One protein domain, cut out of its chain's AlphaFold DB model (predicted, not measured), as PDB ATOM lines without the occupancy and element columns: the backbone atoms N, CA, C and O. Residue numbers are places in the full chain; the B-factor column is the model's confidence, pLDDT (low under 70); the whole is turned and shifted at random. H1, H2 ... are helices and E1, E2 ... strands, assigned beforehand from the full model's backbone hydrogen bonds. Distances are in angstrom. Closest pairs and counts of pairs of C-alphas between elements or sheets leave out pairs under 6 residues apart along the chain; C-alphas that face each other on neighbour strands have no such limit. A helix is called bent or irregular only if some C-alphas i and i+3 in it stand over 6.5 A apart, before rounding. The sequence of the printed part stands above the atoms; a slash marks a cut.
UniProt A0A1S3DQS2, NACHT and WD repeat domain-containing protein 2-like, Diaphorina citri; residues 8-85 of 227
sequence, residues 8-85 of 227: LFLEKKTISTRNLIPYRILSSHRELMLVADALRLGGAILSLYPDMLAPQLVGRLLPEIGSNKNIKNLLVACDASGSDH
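What this domain is: This is residues 8 to 85 of the 227 residues of the protein "NACHT and WD repeat domain-containing protein 2-like" of Diaphorina citri (UniProt A0A1S3DQS2). Look first at H1, the longest helix, which packs with its residues 34 to 39 on a hairpin of two helices, H3 and H4, while short H2 sits at the turn from H1 to H3. Residues 10 to 26 stick out as a long, mostly unwound arm that includes the first turn of H1. The 78 printed residues run E1, H1, H2, H3, H4 and are mostly helix. The whole is loose, with a radius of gyration of the C-alphas of 14.3 A, and flat, spanning 42 by 32 by 17 A.

Where its parts are: Find C-alpha 23 at (281.408, 206.780, 296.599); from there H1, residues 23 to 41, runs 26.3 A. H2 is residues 43 to 48. H3, residues 50 to 64, covers 22.6 A and is irregular, with C-alphas 60 and 63 7.5 A apart. H4, residues 69 to 84, covers 23.9 A and ends at C-alpha 84, (289.834, 177.269, 276.234); it is irregular, with C-alphas 80 and 83 7.3 A apart, and has a kink of 29 degrees near residue 78. Strand E1, residues 8 to 11, pairs with no named strand.

How they stand to each other: H1 touches H3 at a steep tilt of 47 degrees, opposite ways; their closest C-alphas, of Ala 38 and Leu 57, are 6.4 A apart. H3 and H4 form a helical hairpin, closest at the C-alphas of Ala 54 and Cys 78, 4.9 A. H1 and H4 only just touch, with 3 pairs of C-alphas within 8 A, the closest those of Glu 31 and Ile 71, 6.6 A. H2 and H3 only just touch, and only at the corner, where the C-alphas of Leu 46 and Met 52 are 6.3 A apart. E1 is apart from H1, H2, H3 and H4. O i to N i+4 pairs are within hydrogen-bond range in 14 of 15 for H1, 1 of 2 for H2, 6 of 11 for H3 and 10 of 12 for H4.

The domain as a whole: Look from Ile 15 to Asp 84 for the two C-alphas farthest apart, 42.4 A. The printed part has no cut. The link from E1 to H1, 11 residues, is long. The model's pLDDT is under 70 at residues 12 to 27.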
ATOM      1  N   LEU A   8     290.351 204.165 261.879       73.44
ATOM      2  CA  LEU A   8     289.949 205.514 262.252       73.44
ATOM      3  C   LEU A   8     289.772 205.570 263.775       73.44
ATOM      4  O   LEU A   8     288.902 204.905 264.341       73.44
ATOM      5  N   PHE A   9     290.617 206.359 264.438       78.88
ATOM      6  CA  PHE A   9     290.580 206.557 265.885       78.88
ATOM      7  C   PHE A   9     289.848 207.855 266.223       78.88
ATOM      8  O   PHE A   9     290.199 208.919 265.713       78.88
ATOM      9  N   LEU A  10     288.845 207.774 267.101       76.25
ATOM     10  CA  LEU A  10     288.083 208.940 267.556       76.25
ATOM     11  C   LEU A  10     288.316 209.194 269.042       76.25
ATOM     12  O   LEU A  10     288.012 208.352 269.895       76.25
ATOM     13  N   GLU A  11     288.799 210.394 269.348       77.25
ATOM     14  CA  GLU A  11     289.074 210.844 270.707       77.25
ATOM     15  C   GLU A  11     288.101 211.939 271.156       77.25
ATOM     16  O   GLU A  11     287.803 212.889 270.429       77.25
ATOM     17  N   LYS A  12     287.637 211.851 272.403       69.38
ATOM     18  CA  LYS A  12     286.878 212.917 273.054       69.38
ATOM     19  C   LYS A  12     287.841 213.936 273.665       69.38
ATOM     20  O   LYS A  12     288.550 213.619 274.618       69.38
ATOM     21  N   LYS A  13     287.803 215.188 273.195       53.28
ATOM     22  CA  LYS A  13     288.424 216.324 273.902       53.28
ATOM     23  C   LYS A  13     287.568 216.672 275.125       53.28
ATOM     24  O   LYS A  13     286.395 217.016 275.001       53.28
ATOM     25  N   THR A  14     288.110 216.492 276.324       45.81
ATOM     26  CA  THR A  14     287.346 216.552 277.579       45.81
ATOM     27  C   THR A  14     287.031 217.992 278.007       45.81
ATOM     28  O   THR A  14     287.942 218.801 278.145       45.81
ATOM     29  N   ILE A  15     285.766 218.281 278.342       40.75
ATOM     30  CA  ILE A  15     285.393 219.332 279.306       40.75
ATOM     31  C   ILE A  15     284.859 218.614 280.549       40.75
ATOM     32  O   ILE A  15     283.951 217.784 280.466       40.75
ATOM     33  N   SER A  16     285.493 218.878 281.689       35.75
ATOM     34  CA  SER A  16     285.208 218.235 282.973       35.75
ATOM     35  C   SER A  16     283.843 218.669 283.510       35.75
ATOM     36  O   SER A  16     283.648 219.839 283.822       35.75
ATOM     37  N   THR A  17     282.916 217.729 283.680       38.72
ATOM     38  CA  THR A  17     281.739 217.915 284.539       38.72
ATOM     39  C   THR A  17     281.674 216.745 285.518       38.72
ATOM     40  O   THR A  17     281.295 215.629 285.177       38.72
ATOM     41  N   ARG A  18     282.135 216.972 286.754       43.06
ATOM     42  CA  ARG A  18     281.971 216.025 287.867       43.06
ATOM     43  C   ARG A  18     280.710 216.414 288.638       43.06
ATOM     44  O   ARG A  18     280.692 217.492 289.218       43.06
ATOM     45  N   ASN A  19     279.706 215.537 288.678       41.09
ATOM     46  CA  ASN A  19     278.545 215.669 289.563       41.09
ATOM     47  C   ASN A  19     278.492 214.542 290.607       41.09
ATOM     48  O   ASN A  19     278.951 213.423 290.375       41.09
ATOM     49  N   LEU A  20     277.965 214.911 291.778       43.25
ATOM     50  CA  LEU A  20     277.981 214.209 293.064       43.25
ATOM     51  C   LEU A  20     277.088 212.954 293.082       43.25
ATOM     52  O   LEU A  20     275.867 213.058 293.017       43.25
ATOM     53  N   ILE A  21     277.694 211.775 293.242       43.47
ATOM     54  CA  ILE A  21     277.028 210.486 293.513       43.47
ATOM     55  C   ILE A  21     277.803 209.806 294.667       43.47
ATOM     56  O   ILE A  21     279.011 210.006 294.773       43.47
ATOM     57  N   PRO A  22     277.179 209.041 295.582       45.25
ATOM     58  CA  PRO A  22     277.879 208.371 296.688       45.25
ATOM     59  C   PRO A  22     278.995 207.401 296.239       45.25
ATOM     60  O   PRO A  22     278.825 206.600 295.319       45.25
ATOM     61  N   TYR A  23     280.128 207.425 296.955       51.00
ATOM     62  CA  TYR A  23     281.408 206.780 296.599       51.00
ATOM     63  C   TYR A  23     281.358 205.279 296.249       51.00
ATOM     64  O   TYR A  23     282.096 204.844 295.369       51.00
ATOM     65  N   ARG A  24     280.496 204.475 296.889       46.28
ATOM     66  CA  ARG A  24     280.356 203.035 296.569       46.28
ATOM     67  C   ARG A  24     279.568 202.769 295.284       46.28
ATOM     68  O   ARG A  24     279.875 201.824 294.569       46.28
ATOM     69  N   ILE A  25     278.576 203.606 294.975       53.53
ATOM     70  CA  ILE A  25     277.846 203.536 293.700       53.53
ATOM     71  C   ILE A  25     278.767 204.027 292.575       53.53
ATOM     72  O   ILE A  25     278.806 203.418 291.512       53.53
ATOM     73  N   LEU A  26     279.599 205.040 292.847       60.69
ATOM     74  CA  LEU A  26     280.639 205.506 291.927       60.69
ATOM     75  C   LEU A  26     281.694 204.436 291.596       60.69
ATOM     76  O   LEU A  26     282.124 204.379 290.447       60.69
ATOM     77  N   SER A  27     282.119 203.596 292.551       68.00
ATOM     78  CA  SER A  27     283.182 202.609 292.300       68.00
ATOM     79  C   SER A  27     282.725 201.474 291.386       68.00
ATOM     80  O   SER A  27     283.382 201.205 290.386       68.00
ATOM     81  N   SER A  28     281.573 200.854 291.664       78.69
ATOM     82  CA  SER A  28     281.036 199.794 290.796       78.69
ATOM     83  C   SER A  28     280.586 200.344 289.444       78.69
ATOM     84  O   SER A  28     280.781 199.695 288.420       78.69
ATOM     85  N   HIS A  29     280.056 201.570 289.414       85.38
ATOM     86  CA  HIS A  29     279.756 202.252 288.160       85.38
ATOM     87  C   HIS A  29     281.027 202.515 287.338       85.38
ATOM     88  O   HIS A  29     281.025 202.282 286.134       85.38
ATOM     89  N   ARG A  30     282.139 202.919 287.968       88.81
ATOM     90  CA  ARG A  30     283.433 203.090 287.286       88.81
ATOM     91  C   ARG A  30     283.946 201.779 286.697       88.81
ATOM     92  O   ARG A  30     284.372 201.777 285.549       88.81
ATOM     93  N   GLU A  31     283.910 200.684 287.454       93.62
ATOM     94  CA  GLU A  31     284.338 199.365 286.966       93.62
ATOM     95  C   GLU A  31     283.520 198.926 285.745       93.62
ATOM     96  O   GLU A  31     284.097 198.522 284.739       93.62
ATOM     97  N   LEU A  32     282.194 199.090 285.790       93.06
ATOM     98  CA  LEU A  32     281.321 198.821 284.645       93.06
ATOM     99  C   LEU A  32     281.671 199.696 283.438       93.06
ATOM    100  O   LEU A  32     281.747 199.187 282.323       93.06
ATOM    101  N   MET A  33     281.928 200.989 283.652       91.50
ATOM    102  CA  MET A  33     282.330 201.899 282.577       91.50
ATOM    103  C   MET A  33     283.678 201.510 281.959       91.50
ATOM    104  O   MET A  33     283.829 201.614 280.746       91.50
ATOM    105  N   LEU A  34     284.638 201.027 282.752       94.56
ATOM    106  CA  LEU A  34     285.919 200.538 282.235       94.56
ATOM    107  C   LEU A  34     285.752 199.275 281.391       94.56
ATOM    108  O   LEU A  34     286.357 199.184 280.326       94.56
ATOM    109  N   VAL A  35     284.929 198.320 281.834       95.62
ATOM    110  CA  VAL A  35     284.642 197.106 281.052       95.62
ATOM    111  C   VAL A  35     283.896 197.464 279.769       95.62
ATOM    112  O   VAL A  35     284.279 197.005 278.700       95.62
ATOM    113  N   ALA A  36     282.882 198.329 279.846       91.88
ATOM    114  CA  ALA A  36     282.141 198.786 278.674       91.88
ATOM    115  C   ALA A  36     283.049 199.508 277.664       91.88
ATOM    116  O   ALA A  36     282.983 199.225 276.470       91.88
ATOM    117  N   ASP A  37     283.934 200.396 278.128       91.81
ATOM    118  CA  ASP A  37     284.918 201.061 277.269       91.81
ATOM    119  C   ASP A  37     285.935 200.052 276.696       91.81
ATOM    120  O   ASP A  37     286.282 200.157 275.523       91.81
ATOM    121  N   ALA A  38     286.377 199.046 277.462       94.12
ATOM    122  CA  ALA A  38     287.284 198.003 276.968       94.12
ATOM    123  C   ALA A  38     286.647 197.163 275.854       94.12
ATOM    124  O   ALA A  38     287.289 196.914 274.833       94.12
ATOM    125  N   LEU A  39     285.382 196.767 276.036       92.69
ATOM    126  CA  LEU A  39     284.603 196.050 275.029       92.69
ATOM    127  C   LEU A  39     284.395 196.909 273.782       92.69
ATOM    128  O   LEU A  39     284.592 196.416 272.679       92.69
ATOM    129  N   ARG A  40     284.089 198.202 273.942       88.44
ATOM    130  CA  ARG A  40     283.938 199.133 272.815       88.44
ATOM    131  C   ARG A  40     285.235 199.287 272.019       88.44
ATOM    132  O   ARG A  40     285.223 199.191 270.799       88.44
ATOM    133  N   LEU A  41     286.370 199.454 272.701       91.19
ATOM    134  CA  LEU A  41     287.693 199.543 272.069       91.19
ATOM    135  C   LEU A  41     288.142 198.232 271.406       91.19
ATOM    136  O   LEU A  41     289.037 198.259 270.563       91.19
ATOM    137  N   GLY A  42     287.594 197.091 271.823       90.00
ATOM    138  CA  GLY A  42     287.814 195.785 271.199       90.00
ATOM    139  C   GLY A  42     286.721 195.374 270.214       90.00
ATOM    140  O   GLY A  42     286.830 194.298 269.637       90.00
ATOM    141  N   GLY A  43     285.682 196.193 270.022       86.94
ATOM    142  CA  GLY A  43     284.439 195.792 269.359       86.94
ATOM    143  C   GLY A  43     284.642 195.265 267.942       86.94
ATOM    144  O   GLY A  43     284.111 194.211 267.611       86.94
ATOM    145  N   ALA A  44     285.484 195.932 267.146       81.75
ATOM    146  CA  ALA A  44     285.801 195.509 265.779       81.75
ATOM    147  C   ALA A  44     286.434 194.105 265.713       81.75
ATOM    148  O   ALA A  44     286.134 193.329 264.811       81.75
ATOM    149  N   ILE A  45     287.263 193.752 266.698       87.94
ATOM    150  CA  ILE A  45     287.862 192.417 266.796       87.94
ATOM    151  C   ILE A  45     286.850 191.411 267.341       87.94
ATOM    152  O   ILE A  45     286.751 190.304 266.822       87.94
ATOM    153  N   LEU A  46     286.090 191.784 268.372       90.12
ATOM    154  CA  LEU A  46     285.143 190.891 269.047       90.12
ATOM    155  C   LEU A  46     283.928 190.535 268.186       90.12
ATOM    156  O   LEU A  46     283.353 189.467 268.385       90.12
ATOM    157  N   SER A  47     283.546 191.386 267.232       85.00
ATOM    158  CA  SER A  47     282.462 191.091 266.290       85.00
ATOM    159  C   SER A  47     282.833 189.984 265.298       85.00
ATOM    160  O   SER A  47     281.970 189.202 264.904       85.00
ATOM    161  N   LEU A  48     284.113 189.885 264.928       87.06
ATOM    162  CA  LEU A  48     284.637 188.863 264.017       87.06
ATOM    163  C   LEU A  48     285.166 187.630 264.761       87.06
ATOM    164  O   LEU A  48     285.005 186.505 264.291       87.06
ATOM    165  N   TYR A  49     285.783 187.843 265.923       92.12
ATOM    166  CA  TYR A  49     286.448 186.817 266.723       92.12
ATOM    167  C   TYR A  49     286.018 186.911 268.197       92.12
ATOM    168  O   TYR A  49     286.782 187.395 269.041       92.12
ATOM    169  N   PRO A  50     284.809 186.431 268.543       93.50
ATOM    170  CA  PRO A  50     284.295 186.485 269.914       93.50
ATOM    171  C   PRO A  50     285.198 185.789 270.942       93.50
ATOM    172  O   PRO A  50     285.307 186.244 272.081       93.50
ATOM    173  N   ASP A  51     285.912 184.738 270.528       95.25
ATOM    174  CA  ASP A  51     286.864 183.994 271.365       95.25
ATOM    175  C   ASP A  51     288.062 184.843 271.837       95.25
ATOM    176  O   ASP A  51     288.762 184.482 272.783       95.25
ATOM    177  N   MET A  52     288.287 186.021 271.240       95.19
ATOM    178  CA  MET A  52     289.313 186.968 271.686       95.19
ATOM    179  C   MET A  52     288.892 187.803 272.909       95.19
ATOM    180  O   MET A  52     289.655 188.676 273.328       95.19
ATOM    181  N   LEU A  53     287.728 187.548 273.517       96.25
ATOM    182  CA  LEU A  53     287.230 188.299 274.676       96.25
ATOM    183  C   LEU A  53     288.257 188.416 275.810       96.25
ATOM    184  O   LEU A  53     288.573 189.527 276.238       96.25
ATOM    185  N   ALA A  54     288.809 187.292 276.271       96.75
ATOM    186  CA  ALA A  54     289.793 187.283 277.353       96.75
ATOM    187  C   ALA A  54     291.065 188.085 276.992       96.75
ATOM    188  O   ALA A  54     291.397 189.012 277.736       96.75
ATOM    189  N   PRO A  55     291.727 187.853 275.839       96.31
ATOM    190  CA  PRO A  55     292.843 188.688 275.388       96.31
ATOM    191  C   PRO A  55     292.536 190.190 275.327       96.31
ATOM    192  O   PRO A  55     293.353 191.007 275.755       96.31
ATOM    193  N   GLN A  56     291.355 190.568 274.821       95.94
ATOM    194  CA  GLN A  56     290.950 191.970 274.686       95.94
ATOM    195  C   GLN A  56     290.724 192.636 276.055       95.94
ATOM    196  O   GLN A  56     291.055 193.816 276.214       95.94
ATOM    197  N   LEU A  57     290.196 191.902 277.041       96.94
ATOM    198  CA  LEU A  57     290.006 192.392 278.408       96.94
ATOM    199  C   LEU A  57     291.332 192.463 279.172       96.94
ATOM    200  O   LEU A  57     291.657 193.524 279.709       96.94
ATOM    201  N   VAL A  58     292.126 191.387 279.180       96.62
ATOM    202  CA  VAL A  58     293.412 191.323 279.898       96.62
ATOM    203  C   VAL A  58     294.382 192.379 279.373       96.62
ATOM    204  O   VAL A  58     294.899 193.182 280.151       96.62
ATOM    205  N   GLY A  59     294.553 192.471 278.051       96.19
ATOM    206  CA  GLY A  59     295.480 193.423 277.436       96.19
ATOM    207  C   GLY A  59     295.167 194.894 277.744       96.19
ATOM    208  O   GLY A  59     296.076 195.723 277.702       96.19
ATOM    209  N   ARG A  60     293.915 195.227 278.095       96.50
ATOM    210  CA  ARG A  60     293.440 196.601 278.353       96.50
ATOM    211  C   ARG A  60     293.273 196.948 279.829       96.50
ATOM    212  O   ARG A  60     293.599 198.061 280.228       96.50
ATOM    213  N   LEU A  61     292.736 196.026 280.629       97.00
ATOM    214  CA  LEU A  61     292.301 196.289 282.006       97.00
ATOM    215  C   LEU A  61     293.352 195.945 283.064       97.00
ATOM    216  O   LEU A  61     293.147 196.276 284.233       97.00
ATOM    217  N   LEU A  62     294.474 195.319 282.694       95.56
ATOM    218  CA  LEU A  62     295.520 194.947 283.653       95.56
ATOM    219  C   LEU A  62     296.005 196.115 284.544       95.56
ATOM    220  O   LEU A  62     296.166 195.893 285.744       95.56
ATOM    221  N   PRO A  63     296.161 197.366 284.053       94.94
ATOM    222  CA  PRO A  63     296.521 198.504 284.907       94.94
ATOM    223  C   PRO A  63     295.482 198.845 285.992       94.94
ATOM    224  O   PRO A  63     295.809 199.494 286.983       94.94
ATOM    225  N   GLU A  64     294.231 198.409 285.834       94.75
ATOM    226  CA  GLU A  64     293.114 198.779 286.708       94.75
ATOM    227  C   GLU A  64     292.902 197.799 287.878       94.75
ATOM    228  O   GLU A  64     292.109 198.088 288.774       94.75
ATOM    229  N   ILE A  65     293.615 196.667 287.946       93.88
ATOM    230  CA  ILE A  65     293.368 195.614 288.957       93.88
ATOM    231  C   ILE A  65     293.661 196.033 290.406       93.88
ATOM    232  O   ILE A  65     293.156 195.403 291.336       93.88
ATOM    233  N   GLY A  66     294.494 197.060 290.620       90.88
ATOM    234  CA  GLY A  66     294.916 197.483 291.960       90.88
ATOM    235  C   GLY A  66     293.783 198.122 292.765       90.88
ATOM    236  O   GLY A  66     293.548 197.758 293.914       90.88
ATOM    237  N   SER A  67     293.051 199.041 292.135       87.50
ATOM    238  CA  SER A  67     291.986 199.821 292.782       87.50
ATOM    239  C   SER A  67     290.590 199.214 292.605       87.50
ATOM    240  O   SER A  67     289.646 199.662 293.250       87.50
ATOM    241  N   ASN A  68     290.445 198.211 291.730       93.00
ATOM    242  CA  ASN A  68     289.153 197.710 291.264       93.00
ATOM    243  C   ASN A  68     289.060 196.188 291.451       93.00
ATOM    244  O   ASN A  68     289.527 195.398 290.622       93.00
ATOM    245  N   LYS A  69     288.460 195.756 292.569       94.62
ATOM    246  CA  LYS A  69     288.379 194.334 292.943       94.62
ATOM    247  C   LYS A  69     287.593 193.509 291.921       94.62
ATOM    248  O   LYS A  69     287.973 192.367 291.668       94.62
ATOM    249  N   ASN A  70     286.525 194.050 291.330       95.62
ATOM    250  CA  ASN A  70     285.729 193.278 290.372       95.62
ATOM    251  C   ASN A  70     286.457 193.125 289.036       95.62
ATOM    252  O   ASN A  70     286.378 192.061 288.435       95.62
ATOM    253  N   ILE A  71     287.237 194.130 288.623       96.75
ATOM    254  CA  ILE A  71     288.130 194.012 287.461       96.75
ATOM    255  C   ILE A  71     289.183 192.934 287.712       96.75
ATOM    256  O   ILE A  71     289.383 192.070 286.865       96.75
ATOM    257  N   LYS A  72     289.804 192.920 288.899       96.62
ATOM    258  CA  LYS A  72     290.746 191.858 289.273       96.62
ATOM    259  C   LYS A  72     290.107 190.469 289.175       96.62
ATOM    260  O   LYS A  72     290.697 189.574 288.583       96.62
ATOM    261  N   ASN A  73     288.905 190.291 289.724       96.94
ATOM    262  CA  ASN A  73     288.192 189.014 289.655       96.94
ATOM    263  C   ASN A  73     287.840 188.619 288.211       96.94
ATOM    264  O   ASN A  73     287.964 187.452 287.855       96.94
ATOM    265  N   LEU A  74     287.432 189.586 287.382       97.25
ATOM    266  CA  LEU A  74     287.151 189.371 285.963       97.25
ATOM    267  C   LEU A  74     288.398 188.889 285.212       97.25
ATOM    268  O   LEU A  74     288.304 187.945 284.434       97.25
ATOM    269  N   LEU A  75     289.565 189.496 285.458       96.88
ATOM    270  CA  LEU A  75     290.803 189.075 284.798       96.88
ATOM    271  C   LEU A  75     291.280 187.701 285.276       96.88
ATOM    272  O   LEU A  75     291.711 186.910 284.452       96.88
ATOM    273  N   VAL A  76     291.091 187.355 286.555       96.31
ATOM    274  CA  VAL A  76     291.346 185.985 287.043       96.31
ATOM    275  C   VAL A  76     290.466 184.958 286.319       96.31
ATOM    276  O   VAL A  76     290.938 183.874 285.988       96.31
ATOM    277  N   ALA A  77     289.201 185.287 286.039       96.25
ATOM    278  CA  ALA A  77     288.337 184.419 285.240       96.25
ATOM    279  C   ALA A  77     288.806 184.323 283.775       96.25
ATOM    280  O   ALA A  77     288.761 183.243 283.188       96.25
ATOM    281  N   CYS A  78     289.303 185.425 283.201       95.62
ATOM    282  CA  CYS A  78     289.909 185.423 281.867       95.62
ATOM    283  C   CYS A  78     291.162 184.539 281.812       95.62
ATOM    284  O   CYS A  78     291.335 183.820 280.838       95.62
ATOM    285  N   ASP A  79     291.999 184.543 282.849       92.38
ATOM    286  CA  ASP A  79     293.189 183.685 282.918       92.38
ATOM    287  C   ASP A  79     292.821 182.204 283.083       92.38
ATOM    288  O   ASP A  79     293.474 181.335 282.510       92.38
ATOM    289  N   ALA A  80     291.773 181.906 283.855       94.19
ATOM    290  CA  ALA A  80     291.360 180.535 284.150       94.19
ATOM    291  C   ALA A  80     290.660 179.833 282.975       94.19
ATOM    292  O   ALA A  80     290.815 178.625 282.827       94.19
ATOM    293  N   SER A  81     289.876 180.566 282.179       93.56
ATOM    294  CA  SER A  81     289.044 179.989 281.106       93.56
ATOM    295  C   SER A  81     289.357 180.541 279.718       93.56
ATOM    296  O   SER A  81     288.896 180.002 278.719       93.56
ATOM    297  N   GLY A  82     290.139 181.616 279.602       91.88
ATOM    298  CA  GLY A  82     290.433 182.228 278.307       91.88
ATOM    299  C   GLY A  82     291.205 181.304 277.370       91.88
ATOM    300  O   GLY A  82     291.030 181.401 276.158       91.88
ATOM    301  N   SER A  83     292.018 180.386 277.910       93.06
ATOM    302  CA  SER A  83     292.843 179.471 277.113       93.06
ATOM    303  C   SER A  83     292.014 178.417 276.392       93.06
ATOM    304  O   SER A  83     292.473 177.863 275.396       93.06
ATOM    305  N   ASP A  84     290.790 178.179 276.866       95.06
ATOM    306  CA  ASP A  84     289.834 177.269 276.234       95.06
ATOM    307  C   ASP A  84     289.294 177.850 274.914       95.06
ATOM    308  O   ASP A  84     288.833 177.106 274.051       95.06
ATOM    309  N   HIS A  85     289.390 179.174 274.743       93.06
ATOM    310  CA  HIS A  85     288.875 179.923 273.594       93.06
ATOM    311  C   HIS A  85     289.991 180.518 272.726       93.06
ATOM    312  O   HIS A  85     289.906 180.523 271.500       93.06
TER     313      HIS A  85